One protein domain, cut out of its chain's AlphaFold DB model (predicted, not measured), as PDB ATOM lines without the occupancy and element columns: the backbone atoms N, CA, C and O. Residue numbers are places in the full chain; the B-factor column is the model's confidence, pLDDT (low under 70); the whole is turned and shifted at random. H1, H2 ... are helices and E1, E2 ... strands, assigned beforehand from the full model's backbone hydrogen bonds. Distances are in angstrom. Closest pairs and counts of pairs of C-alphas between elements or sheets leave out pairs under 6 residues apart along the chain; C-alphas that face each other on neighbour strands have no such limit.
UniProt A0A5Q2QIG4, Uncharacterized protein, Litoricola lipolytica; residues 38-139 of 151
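AT A GLANCE: This is residues 38 to 139 of the 151 residues of an uncharacterized protein of Litoricola lipolytica (UniProt A0A5Q2QIG4). A strongly twisted sheet of five strands has helix H1 packed across one face, and the long helix H3 packs beside H1. H4 comes after H3 and packs on the sheet at edge strand E5, while the small helix H2 sits at the far end of H3; H2, H3 and H4 follow one another along the longest axis. The 102 printed residues run E1 E2 E3 E4 E5 H1 H2 H3 H4, of mixed class, and the mixed sheet has the order E1, E2, E3, E4, E5, antiparallel but for parallel E4 and E5. The whole is compact, with a radius of gyration of the C-alphas of 13.2 A, and elongated, spanning 43 by 26 by 26 A.

HOW THE PARTS SIT: E1, residues 38 to 42, E2, residues 45 to 50, E3, residues 60 to 63, and E4, residues 69 to 72, form a meander, each strand the antiparallel neighbour of the one before, and each successive two make a hairpin. N 40 and O 47 are 3.0 A apart, N 48 and O 62 2.9 A, and N 61 and O 71 2.9 A, each within hydrogen-bond range. E5, residues 83 to 89, is parallel to E4 at 20 degrees, with N 88 and O 70 2.9 A apart. H1, residues 92 to 102, is on the sheet at a height of 9.6 A and runs across the strands, at 88 degrees to E2 on the local plane. It lies over E2 and, only just, over E3 and E4, with 3 C-alphas each. H2, residues 104 to 107, is not on the sheet. H3, residues 110 to 125, touches H1, the closest C-alphas being those of Leu 94 and Gly 123, 5.7 A apart; they run opposite ways at a steep tilt of 38 degrees, only just past shallow. H3 and H2 only just touch, only at the corner by their link, with residues 112 to 113 of H3 alone and 3 pairs of C-alphas within 8 A; the closest are those of Gln 107 and Ala 113, 5.5 A apart. H4, residues 128 to 137, meets H3 only through their link. The closest C-alphas of E5 and H4 are those of Cys 86 and Ile 131, 5.8 A apart. H1, H3 and H4 with the sheet make two layers, that is, helices on one face of a sheet. In H3 and H4 every O i to N i+4 pair is within hydrogen-bond range, in H1 6 of 7, and H2 is too short for such a pair.

IN THESE COORDINATES: E1 begins at C-alpha 38 (202.735, 239.174, 216.065). E2 is 15.8 A long, H1 16.1 A, H3 22.3 A and H4 14.1 A. H3 begins at C-alpha 110 (194.900, 242.201, 204.390), and H4 ends at C-alpha 137 (217.723, 211.509, 214.663).

THE WHOLE: The two C-alphas farthest apart are those of Asp 105 and Gly 139, 42.8 A. The printed part has no cut and no long link. The mean pLDDT of the printed part is 93.0, and no printed residue is under 70.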
ATOM      1  N   LEU A  38     203.882 239.540 216.887       92.62
ATOM      2  CA  LEU A  38     202.735 239.174 216.065       92.62
ATOM      3  C   LEU A  38     202.521 237.664 216.105       92.62
ATOM      4  O   LEU A  38     203.277 236.917 215.484       92.62
ATOM      5  N   CYS A  39     201.449 237.233 216.764       92.81
ATOM      6  CA  CYS A  39     200.981 235.851 216.733       92.81
ATOM      7  C   CYS A  39     199.908 235.667 215.660       92.81
ATOM      8  O   CYS A  39     198.966 236.455 215.551       92.81
ATOM      9  N   THR A  40     200.055 234.632 214.837       90.38
ATOM     10  CA  THR A  40     199.012 234.225 213.896       90.38
ATOM     11  C   THR A  40     199.095 232.734 213.601       90.38
ATOM     12  O   THR A  40     200.148 232.107 213.709       90.38
ATOM     13  N   ASN A  41     197.964 232.166 213.195       88.19
ATOM     14  CA  ASN A  41     197.869 230.760 212.838       88.19
ATOM     15  C   ASN A  41     198.459 230.521 211.447       88.19
ATOM     16  O   ASN A  41     197.931 231.028 210.451       88.19
ATOM     17  N   TYR A  42     199.512 229.718 211.351       81.94
ATOM     18  CA  TYR A  42     200.033 229.206 210.088       81.94
ATOM     19  C   TYR A  42     199.785 227.703 210.037       81.94
ATOM     20  O   TYR A  42     200.324 226.942 210.836       81.94
ATOM     21  N   LEU A  43     198.994 227.266 209.055       80.31
ATOM     22  CA  LEU A  43     198.526 225.881 208.981       80.31
ATOM     23  C   LEU A  43     197.758 225.519 210.265       80.31
ATOM     24  O   LEU A  43     196.720 226.131 210.505       80.31
ATOM     25  N   MET A  44     198.263 224.568 211.055       78.81
ATOM     26  CA  MET A  44     197.641 224.092 212.297       78.81
ATOM     27  C   MET A  44     198.262 224.694 213.565       78.81
ATOM     28  O   MET A  44     197.768 224.422 214.651       78.81
ATOM     29  N   TYR A  45     199.319 225.502 213.439       82.00
ATOM     30  CA  TYR A  45     200.069 226.023 214.584       82.00
ATOM     31  C   TYR A  45     199.873 227.528 214.738       82.00
ATOM     32  O   TYR A  45     199.933 228.280 213.756       82.00
ATOM     33  N   GLU A  46     199.719 227.984 215.977       90.31
ATOM     34  CA  GLU A  46     199.918 229.387 216.317       90.31
ATOM     35  C   GLU A  46     201.423 229.661 216.397       90.31
ATOM     36  O   GLU A  46     202.145 229.035 217.171       90.31
ATOM     37  N   MET A  47     201.918 230.579 215.567       92.62
ATOM     38  CA  MET A  47     203.326 230.978 215.575       92.62
ATOM     39  C   MET A  47     203.420 232.481 215.785       92.62
ATOM     40  O   MET A  47     202.683 233.260 215.172       92.62
ATOM     41  N   CYS A  48     204.378 232.884 216.607       94.81
ATOM     42  CA  CYS A  48     204.576 234.266 217.001       94.81
ATOM     43  C   CYS A  48     205.924 234.779 216.498       94.81
ATOM     44  O   CYS A  48     206.969 234.254 216.881       94.81
ATOM     45  N   ALA A  49     205.899 235.797 215.639       95.44
ATOM     46  CA  ALA A  49     207.076 236.579 215.273       95.44
ATOM     47  C   ALA A  49     207.406 237.544 216.410       95.44
ATOM     48  O   ALA A  49     206.489 238.169 216.941       95.44
ATOM     49  N   HIS A  50     208.683 237.696 216.750       95.56
ATOM     50  CA  HIS A  50     209.111 238.576 217.831       95.56
ATOM     51  C   HIS A  50     210.347 239.397 217.455       95.56
ATOM     52  O   HIS A  50     211.277 238.874 216.842       95.56
ATOM     53  N   ASP A  51     210.339 240.666 217.844       95.06
ATOM     54  CA  ASP A  51     211.429 241.639 217.777       95.06
ATOM     55  C   ASP A  51     211.778 242.043 219.220       95.06
ATOM     56  O   ASP A  51     210.961 242.641 219.922       95.06
ATOM     57  N   SER A  52     212.955 241.631 219.695       92.25
ATOM     58  CA  SER A  52     213.371 241.794 221.090       92.25
ATOM     59  C   SER A  52     213.953 243.168 221.404       92.25
ATOM     60  O   SER A  52     213.948 243.549 222.577       92.25
ATOM     61  N   ASP A  53     214.481 243.892 220.416       91.38
ATOM     62  CA  ASP A  53     215.137 245.192 220.610       91.38
ATOM     63  C   ASP A  53     214.414 246.368 219.931       91.38
ATOM     64  O   ASP A  53     214.857 247.511 220.059       91.38
ATOM     65  N   GLN A  54     213.253 246.109 219.321       89.62
ATOM     66  CA  GLN A  54     212.416 247.081 218.613       89.62
ATOM     67  C   GLN A  54     213.124 247.722 217.407       89.62
ATOM     68  O   GLN A  54     212.796 248.847 217.012       89.62
ATOM     69  N   ASP A  55     214.091 247.029 216.796       91.38
ATOM     70  CA  ASP A  55     214.788 247.504 215.595       91.38
ATOM     71  C   ASP A  55     213.956 247.330 214.301       91.38
ATOM     72  O   ASP A  55     214.379 247.761 213.218       91.38
ATOM     73  N   ARG A  56     212.734 246.782 214.414       89.81
ATOM     74  CA  ARG A  56     211.814 246.390 213.331       89.81
ATOM     75  C   ARG A  56     212.330 245.224 212.488       89.81
ATOM     76  O   ARG A  56     211.904 245.038 211.341       89.81
ATOM     77  N   ILE A  57     213.238 244.425 213.034       94.56
ATOM     78  CA  ILE A  57     213.744 243.192 212.444       94.56
ATOM     79  C   ILE A  57     213.277 242.035 213.319       94.56
ATOM     80  O   ILE A  57     213.499 241.983 214.520       94.56
ATOM     81  N   THR A  58     212.649 241.040 212.700       96.19
ATOM     82  CA  THR A  58     212.203 239.864 213.444       96.19
ATOM     83  C   THR A  58     213.405 239.047 213.907       96.19
ATOM     84  O   THR A  58     214.172 238.525 213.091       96.19
ATOM     85  N   ASP A  59     213.543 238.875 215.212       97.12
ATOM     86  CA  ASP A  59     214.615 238.100 215.819       97.12
ATOM     87  C   ASP A  59     214.362 236.606 215.758       97.12
ATOM     88  O   ASP A  59     215.273 235.825 215.475       97.12
ATOM     89  N   TYR A  60     213.131 236.185 216.029       97.19
ATOM     90  CA  TYR A  60     212.782 234.774 216.039       97.19
ATOM     91  C   TYR A  60     211.282 234.532 215.881       97.19
ATOM     92  O   TYR A  60     210.463 235.439 216.040       97.19
ATOM     93  N   PHE A  61     210.941 233.277 215.580       96.56
ATOM     94  CA  PHE A  61     209.594 232.743 215.744       96.56
ATOM     95  C   PHE A  61     209.569 231.671 216.822       96.56
ATOM     96  O   PHE A  61     210.477 230.834 216.882       96.56
ATOM     97  N   TYR A  62     208.501 231.671 217.610       95.00
ATOM     98  CA  TYR A  62     208.208 230.649 218.611       95.00
ATOM     99  C   TYR A  62     206.780 230.115 218.462       95.00
ATOM    100  O   TYR A  62     205.937 230.788 217.856       95.00
ATOM    101  N   PHE A  63     206.535 228.894 218.934       92.62
ATOM    102  CA  PHE A  63     205.193 228.311 218.951       92.62
ATOM    103  C   PHE A  63     204.380 228.876 220.119       92.62
ATOM    104  O   PHE A  63     204.915 229.057 221.211       92.62
ATOM    105  N   GLY A  64     203.112 229.210 219.881       89.75
ATOM    106  CA  GLY A  64     202.252 229.839 220.889       89.75
ATOM    107  C   GLY A  64     201.822 228.907 222.028       89.75
ATOM    108  O   GLY A  64     201.425 229.389 223.083       89.75
ATOM    109  N   ASP A  65     201.908 227.594 221.830       87.25
ATOM    110  CA  ASP A  65     201.505 226.562 222.789       87.25
ATOM    111  C   ASP A  65     202.580 226.259 223.842       87.25
ATOM    112  O   ASP A  65     202.258 226.108 225.020       87.25
ATOM    113  N   ASP A  66     203.846 226.175 223.429       88.12
ATOM    114  CA  ASP A  66     204.946 225.703 224.276       88.12
ATOM    115  C   ASP A  66     206.126 226.681 224.396       88.12
ATOM    116  O   ASP A  66     207.131 226.379 225.047       88.12
ATOM    117  N   ASP A  67     206.005 227.859 223.779       92.06
ATOM    118  CA  ASP A  67     206.981 228.943 223.786       92.06
ATOM    119  C   ASP A  67     208.355 228.614 223.161       92.06
ATOM    120  O   ASP A  67     209.267 229.456 223.210       92.06
ATOM    121  N   HIS A  68     208.535 227.443 222.534       94.75
ATOM    122  CA  HIS A  68     209.812 227.059 221.942       94.75
ATOM    123  C   HIS A  68     210.097 227.820 220.653       94.75
ATOM    124  O   HIS A  68     209.314 227.862 219.703       94.75
ATOM    125  N   VAL A  69     211.308 228.363 220.578       96.50
ATOM    126  CA  VAL A  69     211.818 229.051 219.398       96.50
ATOM    127  C   VAL A  69     212.257 228.039 218.343       96.50
ATOM    128  O   VAL A  69     213.150 227.224 218.585       96.50
ATOM    129  N   PHE A  70     211.691 228.128 217.140       95.12
ATOM    130  CA  PHE A  70     211.971 227.192 216.043       95.12
ATOM    131  C   PHE A  70     212.575 227.859 214.792       95.12
ATOM    132  O   PHE A  70     213.195 227.166 213.979       95.12
ATOM    133  N   LEU A  71     212.488 229.188 214.658       96.31
ATOM    134  CA  LEU A  71     213.228 229.974 213.657       96.31
ATOM    135  C   LEU A  71     213.961 231.135 214.322       96.31
ATOM    136  O   LEU A  71     213.359 231.837 215.121       96.31
ATOM    137  N   VAL A  72     215.222 231.380 213.954       97.56
ATOM    138  CA  VAL A  72     216.032 232.482 214.513       97.56
ATOM    139  C   VAL A  72     216.761 233.287 213.445       97.56
ATOM    140  O   VAL A  72     217.214 232.740 212.432       97.56
ATOM    141  N   ARG A  73     216.942 234.582 213.703       97.50
ATOM    142  CA  ARG A  73     217.823 235.486 212.963       97.50
ATOM    143  C   ARG A  73     219.263 235.005 213.097       97.50
ATOM    144  O   ARG A  73     219.695 234.498 214.135       97.50
ATOM    145  N   LYS A  74     220.039 235.122 212.020       96.56
ATOM    146  CA  LYS A  74     221.444 234.697 212.025       96.56
ATOM    147  C   LYS A  74     222.229 235.497 213.067       96.56
ATOM    148  O   LYS A  74     222.277 236.717 212.991       96.56
ATOM    149  N   GLY A  75     222.887 234.793 213.987       93.12
ATOM    150  CA  GLY A  75     223.681 235.407 215.055       93.12
ATOM    151  C   GLY A  75     222.865 235.861 216.268       93.12
ATOM    152  O   GLY A  75     223.468 236.226 217.272       93.12
ATOM    153  N   PHE A  76     221.533 235.783 216.213       94.31
ATOM    154  CA  PHE A  76     220.682 236.062 217.361       94.31
ATOM    155  C   PHE A  76     220.615 234.850 218.293       94.31
ATOM    156  O   PHE A  76     220.564 233.701 217.841       94.31
ATOM    157  N   LYS A  77     220.604 235.104 219.603       90.69
ATOM    158  CA  LYS A  77     220.467 234.072 220.630       90.69
ATOM    159  C   LYS A  77     219.330 234.467 221.578       90.69
ATOM    160  O   LYS A  77     219.527 235.373 222.382       90.69
ATOM    161  N   PRO A  78     218.160 233.810 221.513       86.19
ATOM    162  CA  PRO A  78     217.078 234.101 222.443       86.19
ATOM    163  C   PRO A  78     217.505 233.708 223.862       86.19
ATOM    164  O   PRO A  78     218.009 232.608 224.093       86.19
ATOM    165  N   HIS A  79     217.337 234.634 224.804       84.44
ATOM    166  CA  HIS A  79     217.682 234.434 226.217       84.44
ATOM    167  C   HIS A  79     216.460 234.152 227.093       84.44
ATOM    168  O   HIS A  79     216.595 233.589 228.174       84.44
ATOM    169  N   THR A  80     215.277 234.549 226.630       86.69
ATOM    170  CA  THR A  80     214.025 234.520 227.393       86.69
ATOM    171  C   THR A  80     213.161 233.299 227.097       86.69
ATOM    172  O   THR A  80     212.189 233.069 227.807       86.69
ATOM    173  N   ARG A  81     213.494 232.523 226.058       92.00
ATOM    174  CA  ARG A  81     212.692 231.392 225.578       92.00
ATOM    175  C   ARG A  81     213.563 230.182 225.242       92.00
ATOM    176  O   ARG A  81     214.688 230.367 224.763       92.00
ATOM    177  N   PRO A  82     213.067 228.954 225.473       95.00
ATOM    178  CA  PRO A  82     213.790 227.744 225.111       95.00
ATOM    179  C   PRO A  82     213.895 227.602 223.587       95.00
ATOM    180  O   PRO A  82     213.014 228.014 222.836       95.00
ATOM    181  N   LEU A  83     214.988 227.003 223.113       94.94
ATOM    182  CA  LEU A  83     215.147 226.645 221.704       94.94
ATOM    183  C   LEU A  83     214.552 225.262 221.455       94.94
ATOM    184  O   LEU A  83     214.871 224.315 222.176       94.94
ATOM    185  N   HIS A  84     213.777 225.112 220.383       93.94
ATOM    186  CA  HIS A  84     213.418 223.788 219.894       93.94
ATOM    187  C   HIS A  84     214.702 223.036 219.475       93.94
ATOM    188  O   HIS A  84     215.561 223.627 218.810       93.94
ATOM    189  N   PRO A  85     214.861 221.731 219.780       92.88
ATOM    190  CA  PRO A  85     216.069 220.971 219.431       92.88
ATOM    191  C   PRO A  85     216.437 220.997 217.941       92.88
ATOM    192  O   PRO A  85     217.605 220.867 217.580       92.88
ATOM    193  N   CYS A  86     215.441 221.200 217.078       94.88
ATOM    194  CA  CYS A  86     215.600 221.316 215.628       94.88
ATOM    195  C   CYS A  86     215.410 222.744 215.097       94.88
ATOM    196  O   CYS A  86     215.024 222.914 213.937       94.88
ATOM    197  N   VAL A  87     215.679 223.761 215.925       95.81
ATOM    198  CA  VAL A  87     215.658 225.180 215.541       95.81
ATOM    199  C   VAL A  87     216.451 225.430 214.254       95.81
ATOM    200  O   VAL A  87     217.527 224.865 214.032       95.81
ATOM    201  N   GLN A  88     215.918 226.283 213.381       96.88
ATOM    202  CA  GLN A  88     216.571 226.669 212.134       96.88
ATOM    203  C   GLN A  88     216.950 228.146 212.129       96.88
ATOM    204  O   GLN A  88     216.247 229.001 212.657       96.88
ATOM    205  N   THR A  89     218.060 228.460 211.469       97.12
ATOM    206  CA  THR A  89     218.426 229.847 211.171       97.12
ATOM    207  C   THR A  89     217.737 230.291 209.888       97.12
ATOM    208  O   THR A  89     217.798 229.594 208.871       97.12
ATOM    209  N   MET A  90     217.113 231.464 209.915       97.31
ATOM    210  CA  MET A  90     216.480 232.058 208.746       97.31
ATOM    211  C   MET A  90     217.526 232.387 207.674       97.31
ATOM    212  O   MET A  90     218.568 232.989 207.942       97.31
ATOM    213  N   SER A  91     217.248 231.991 206.429       97.00
ATOM    214  CA  SER A  91     218.015 232.466 205.273       97.00
ATOM    215  C   SER A  91     217.759 233.965 205.053       97.00
ATOM    216  O   SER A  91     216.721 234.456 205.490       97.00
ATOM    217  N   PRO A  92     218.612 234.702 204.316       97.56
ATOM    218  CA  PRO A  92     218.371 236.125 204.049       97.56
ATOM    219  C   PRO A  92     216.988 236.410 203.440       97.56
ATOM    220  O   PRO A  92     216.317 237.365 203.817       97.56
ATOM    221  N   ARG A  93     216.517 235.532 202.544       97.06
ATOM    222  CA  ARG A  93     215.182 235.640 201.938       97.06
ATOM    223  C   ARG A  93     214.058 235.391 202.947       97.06
ATOM    224  O   ARG A  93     213.041 236.081 202.909       97.06
ATOM    225  N   LEU A  94     214.225 234.395 203.819       97.31
ATOM    226  CA  LEU A  94     213.244 234.097 204.861       97.31
ATOM    227  C   LEU A  94     213.217 235.206 205.917       97.31
ATOM    228  O   LEU A  94     212.137 235.605 206.322       97.31
ATOM    229  N   GLN A  95     214.375 235.766 206.269       98.00
ATOM    230  CA  GLN A  95     214.494 236.910 207.169       98.00
ATOM    231  C   GLN A  95     213.764 238.142 206.627       98.00
ATOM    232  O   GLN A  95     213.029 238.784 207.364       98.00
ATOM    233  N   ALA A  96     213.905 238.459 205.336       97.88
ATOM    234  CA  ALA A  96     213.155 239.565 204.737       97.88
ATOM    235  C   ALA A  96     211.636 239.342 204.844       97.88
ATOM    236  O   ALA A  96     210.895 240.245 205.210       97.88
ATOM    237  N   THR A  97     211.183 238.106 204.602       97.56
ATOM    238  CA  THR A  97     209.769 237.737 204.769       97.56
ATOM    239  C   THR A  97     209.327 237.792 206.234       97.56
ATOM    240  O   THR A  97     208.189 238.152 206.505       97.56
ATOM    241  N   ALA A  98     210.203 237.436 207.174       96.50
ATOM    242  CA  ALA A  98     209.948 237.545 208.603       96.50
ATOM    243  C   ALA A  98     209.751 239.006 209.013       96.50
ATOM    244  O   ALA A  98     208.731 239.323 209.607       96.50
ATOM    245  N   ASN A  99     210.646 239.905 208.606       96.50
ATOM    246  CA  ASN A  99     210.531 241.332 208.916       96.50
ATOM    247  C   ASN A  99     209.219 241.928 208.385       96.50
ATOM    248  O   ASN A  99     208.571 242.710 209.074       96.50
ATOM    249  N   ASP A 100     208.783 241.505 207.192       95.75
ATOM    250  CA  ASP A 100     207.488 241.902 206.634       95.75
ATOM    251  C   ASP A 100     206.307 241.517 207.548       95.75
ATOM    252  O   ASP A 100     205.271 242.179 207.514       95.75
ATOM    253  N   THR A 101     206.432 240.464 208.369       92.75
ATOM    254  CA  THR A 101     205.372 240.083 209.317       92.75
ATOM    255  C   THR A 101     205.165 241.148 210.386       92.75
ATOM    256  O   THR A 101     204.027 241.432 210.721       92.75
ATOM    257  N   LEU A 102     206.210 241.816 210.870       92.69
ATOM    258  CA  LEU A 102     206.069 242.866 211.887       92.69
ATOM    259  C   LEU A 102     205.853 244.263 211.285       92.69
ATOM    260  O   LEU A 102     205.705 245.237 212.018       92.69
ATOM    261  N   ASN A 103     205.811 244.388 209.955       91.94
ATOM    262  CA  ASN A 103     205.662 245.681 209.299       91.94
ATOM    263  C   ASN A 103     204.210 246.208 209.417       91.94
ATOM    264  O   ASN A 103     203.297 245.598 208.848       91.94
ATOM    265  N   PRO A 104     203.974 247.360 210.076       89.69
ATOM    266  CA  PRO A 104     202.629 247.890 210.298       89.69
ATOM    267  C   PRO A 104     201.896 248.254 209.000       89.69
ATOM    268  O   PRO A 104     200.686 248.042 208.905       89.69
ATOM    269  N   ASP A 105     202.610 248.724 207.974       91.56
ATOM    270  CA  ASP A 105     202.012 249.079 206.681       91.56
ATOM    271  C   ASP A 105     201.499 247.832 205.947       91.56
ATOM    272  O   ASP A 105     200.452 247.853 205.294       91.56
ATOM    273  N   ILE A 106     202.218 246.715 206.090       92.88
ATOM    274  CA  ILE A 106     201.799 245.415 205.562       92.88
ATOM    275  C   ILE A 106     200.604 244.890 206.355       92.88
ATOM    276  O   ILE A 106     199.636 244.432 205.749       92.88
ATOM    277  N   GLN A 107     200.636 244.978 207.689       89.38
ATOM    278  CA  GLN A 107     199.547 244.499 208.546       89.38
ATOM    279  C   GLN A 107     198.240 245.270 208.339       89.38
ATOM    280  O   GLN A 107     197.158 244.684 208.392       89.38
ATOM    281  N   ALA A 108     198.321 246.562 208.015       91.19
ATOM    282  CA  ALA A 108     197.157 247.366 207.657       91.19
ATOM    283  C   ALA A 108     196.466 246.883 206.362       91.19
ATOM    284  O   ALA A 108     195.279 247.151 206.151       91.19
ATOM    285  N   ASN A 109     197.170 246.143 205.497       94.50
ATOM    286  CA  ASN A 109     196.652 245.632 204.233       94.50
ATOM    287  C   ASN A 109     196.487 244.103 204.258       94.50
ATOM    288  O   ASN A 109     197.438 243.344 204.086       94.50
ATOM    289  N   ARG A 110     195.234 243.637 204.346       92.88
ATOM    290  CA  ARG A 110     194.900 242.201 204.390       92.88
ATOM    291  C   ARG A 110     195.480 241.379 203.234       92.88
ATOM    292  O   ARG A 110     195.893 240.242 203.455       92.88
ATOM    293  N   GLN A 111     195.512 241.926 202.019       96.31
ATOM    294  CA  GLN A 111     196.065 241.214 200.866       96.31
ATOM    295  C   GLN A 111     197.586 241.069 201.001       96.31
ATOM    296  O   GLN A 111     198.111 239.966 200.857       96.31
ATOM    297  N   ALA A 112     198.280 242.151 201.366       96.19
ATOM    298  CA  ALA A 112     199.723 242.130 201.592       96.19
ATOM    299  C   ALA A 112     200.108 241.190 202.750       96.19
ATOM    300  O   ALA A 112     201.008 240.363 202.599       96.19
ATOM    301  N   ALA A 113     199.379 241.243 203.869       93.69
ATOM    302  CA  ALA A 113     199.570 240.339 205.003       93.69
ATOM    303  C   ALA A 113     199.380 238.862 204.604       93.69
ATOM    304  O   ALA A 113     200.179 238.000 204.977       93.69
ATOM    305  N   SER A 114     198.368 238.557 203.782       93.94
ATOM    306  CA  SER A 114     198.148 237.208 203.246       93.94
ATOM    307  C   SER A 114     199.293 236.748 202.332       93.94
ATOM    308  O   SER A 114     199.738 235.601 202.412       93.94
ATOM    309  N   GLU A 115     199.827 237.627 201.485       96.88
ATOM    310  CA  GLU A 115     200.973 237.310 200.625       96.88
ATOM    311  C   GLU A 115     202.248 237.039 201.427       96.88
ATOM    312  O   GLU A 115     202.976 236.087 201.126       96.88
ATOM    313  N   VAL A 116     202.503 237.831 202.471       95.88
ATOM    314  CA  VAL A 116     203.603 237.606 203.420       95.88
ATOM    315  C   VAL A 116     203.435 236.265 204.117       95.88
ATOM    316  O   VAL A 116     204.369 235.463 204.119       95.88
ATOM    317  N   LYS A 117     202.227 235.956 204.598       94.25
ATOM    318  CA  LYS A 117     201.905 234.657 205.199       94.25
ATOM    319  C   LYS A 117     202.221 233.494 204.258       94.25
ATOM    320  O   LYS A 117     202.878 232.535 204.655       94.25
ATOM    321  N   GLN A 118     201.829 233.586 202.987       95.38
ATOM    322  CA  GLN A 118     202.152 232.564 201.988       95.38
ATOM    323  C   GLN A 118     203.659 232.451 201.716       95.38
ATOM    324  O   GLN A 118     204.172 231.342 201.539       95.38
ATOM    325  N   ARG A 119     204.388 233.576 201.660       96.56
ATOM    326  CA  ARG A 119     205.853 233.562 201.523       96.56
ATOM    327  C   ARG A 119     206.512 232.891 202.727       96.56
ATOM    328  O   ARG A 119     207.428 232.095 202.521       96.56
ATOM    329  N   LEU A 120     206.027 233.165 203.937       95.25
ATOM    330  CA  LEU A 120     206.559 232.601 205.173       95.25
ATOM    331  C   LEU A 120     206.349 231.087 205.218       95.25
ATOM    332  O   LEU A 120     207.312 230.353 205.425       95.25
ATOM    333  N   ILE A 121     205.136 230.618 204.898       93.56
ATOM    334  CA  ILE A 121     204.827 229.185 204.780       93.56
ATOM    335  C   ILE A 121     205.770 228.524 203.777       93.56
ATOM    336  O   ILE A 121     206.411 227.534 204.108       93.56
ATOM    337  N   ARG A 122     205.938 229.080 202.569       94.56
ATOM    338  CA  ARG A 122     206.875 228.517 201.576       94.56
ATOM    339  C   ARG A 122     208.314 228.460 202.088       94.56
ATOM    340  O   ARG A 122     209.015 227.486 201.828       94.56
ATOM    341  N   GLY A 123     208.758 229.493 202.801       93.62
ATOM    342  CA  GLY A 123     210.083 229.530 203.412       93.62
ATOM    343  C   GLY A 123     210.270 228.462 204.489       93.62
ATOM    344  O   GLY A 123     211.310 227.811 204.517       93.62
ATOM    345  N   TYR A 124     209.249 228.235 205.315       91.31
ATOM    346  CA  TYR A 124     209.239 227.169 206.313       91.31
ATOM    347  C   TYR A 124     209.181 225.772 205.676       91.31
ATOM    348  O   TYR A 124     209.968 224.900 206.038       91.31
ATOM    349  N   LEU A 125     208.340 225.566 204.654       91.25
ATOM    350  CA  LEU A 125     208.259 224.306 203.904       91.25
ATOM    351  C   LEU A 125     209.610 223.913 203.286       91.25
ATOM    352  O   LEU A 125     209.959 222.737 203.259       91.25
ATOM    353  N   ALA A 126     210.409 224.888 202.845       94.25
ATOM    354  CA  ALA A 126     211.761 224.634 202.346       94.25
ATOM    355  C   ALA A 126     212.737 224.136 203.435       94.25
ATOM    356  O   ALA A 126     213.754 223.522 203.112       94.25
ATOM    357  N   LEU A 127     212.444 224.385 204.716       93.56
ATOM    358  CA  LEU A 127     213.226 223.903 205.859       93.56
ATOM    359  C   LEU A 127     212.773 222.525 206.353       93.56
ATOM    360  O   LEU A 127     213.559 221.852 207.027       93.56
ATOM    361  N   LEU A 128     211.558 222.082 206.001       91.00
ATOM    362  CA  LEU A 128     210.987 220.825 206.491       91.00
ATOM    363  C   LEU A 128     211.914 219.618 206.321       91.00
ATOM    364  O   LEU A 128     212.119 218.935 207.317       91.00
ATOM    365  N   PRO A 129     212.572 219.366 205.170       92.00
ATOM    366  CA  PRO A 129     213.448 218.198 205.043       92.00
ATOM    367  C   PRO A 129     214.562 218.157 206.099       92.00
ATOM    368  O   PRO A 129     214.898 217.096 206.627       92.00
ATOM    369  N   LYS A 130     215.119 219.323 206.449       93.81
ATOM    370  CA  LYS A 130     216.164 219.442 207.471       93.81
ATOM    371  C   LYS A 130     215.598 219.260 208.881       93.81
ATOM    372  O   LYS A 130     216.240 218.605 209.702       93.81
ATOM    373  N   ILE A 131     214.414 219.810 209.151       91.69
ATOM    374  CA  ILE A 131     213.710 219.659 210.433       91.69
ATOM    375  C   ILE A 131     213.320 218.192 210.650       91.69
ATOM    376  O   ILE A 131     213.667 217.619 211.678       91.69
ATOM    377  N   THR A 132     212.698 217.553 209.657       90.38
ATOM    378  CA  THR A 132     212.306 216.138 209.690       90.38
ATOM    379  C   THR A 132     213.504 215.228 209.945       90.38
ATOM    380  O   THR A 132     213.438 214.363 210.813       90.38
ATOM    381  N   LEU A 133     214.631 215.446 209.256       93.75
ATOM    382  CA  LEU A 133     215.847 214.663 209.489       93.75
ATOM    383  C   LEU A 133     216.404 214.854 210.908       93.75
ATOM    384  O   LEU A 133     216.904 213.903 211.507       93.75
ATOM    385  N   CYS A 134     216.347 216.074 211.442       94.75
ATOM    386  CA  CYS A 134     216.760 216.352 212.814       94.75
ATOM    387  C   CYS A 134     215.864 215.626 213.828       94.75
ATOM    388  O   CYS A 134     216.384 214.909 214.678       94.75
ATOM    389  N   ASN A 135     214.540 215.733 213.686       90.44
ATOM    390  CA  ASN A 135     213.582 215.056 214.562       90.44
ATOM    391  C   ASN A 135     213.770 213.534 214.531       90.44
ATOM    392  O   ASN A 135     213.918 212.920 215.586       90.44
ATOM    393  N   ALA A 136     213.909 212.944 213.338       90.56
ATOM    394  CA  ALA A 136     214.141 211.508 213.185       90.56
ATOM    395  C   ALA A 136     215.402 211.029 213.929       90.56
ATOM    396  O   ALA A 136     215.394 209.975 214.561       90.56
ATOM    397  N   ARG A 137     216.487 211.817 213.913       92.06
ATOM    398  CA  ARG A 137     217.723 211.509 214.663       92.06
ATOM    399  C   ARG A 137     217.548 211.588 216.177       92.06
ATOM    400  O   ARG A 137     218.288 210.931 216.898       92.06
ATOM    401  N   LEU A 138     216.592 212.382 216.645       92.00
ATOM    402  CA  LEU A 138     216.214 212.475 218.053       92.00
ATOM    403  C   LEU A 138     215.199 211.394 218.460       92.00
ATOM    404  O   LEU A 138     214.696 211.437 219.579       92.00
ATOM    405  N   GLY A 139     214.872 210.448 217.568       86.56
ATOM    406  CA  GLY A 139     213.838 209.439 217.806       86.56
ATOM    407  C   GLY A 139     212.420 210.015 217.828       86.56
ATOM    408  O   GLY A 139     211.500 209.340 218.277       86.56
TER     409      GLY A 139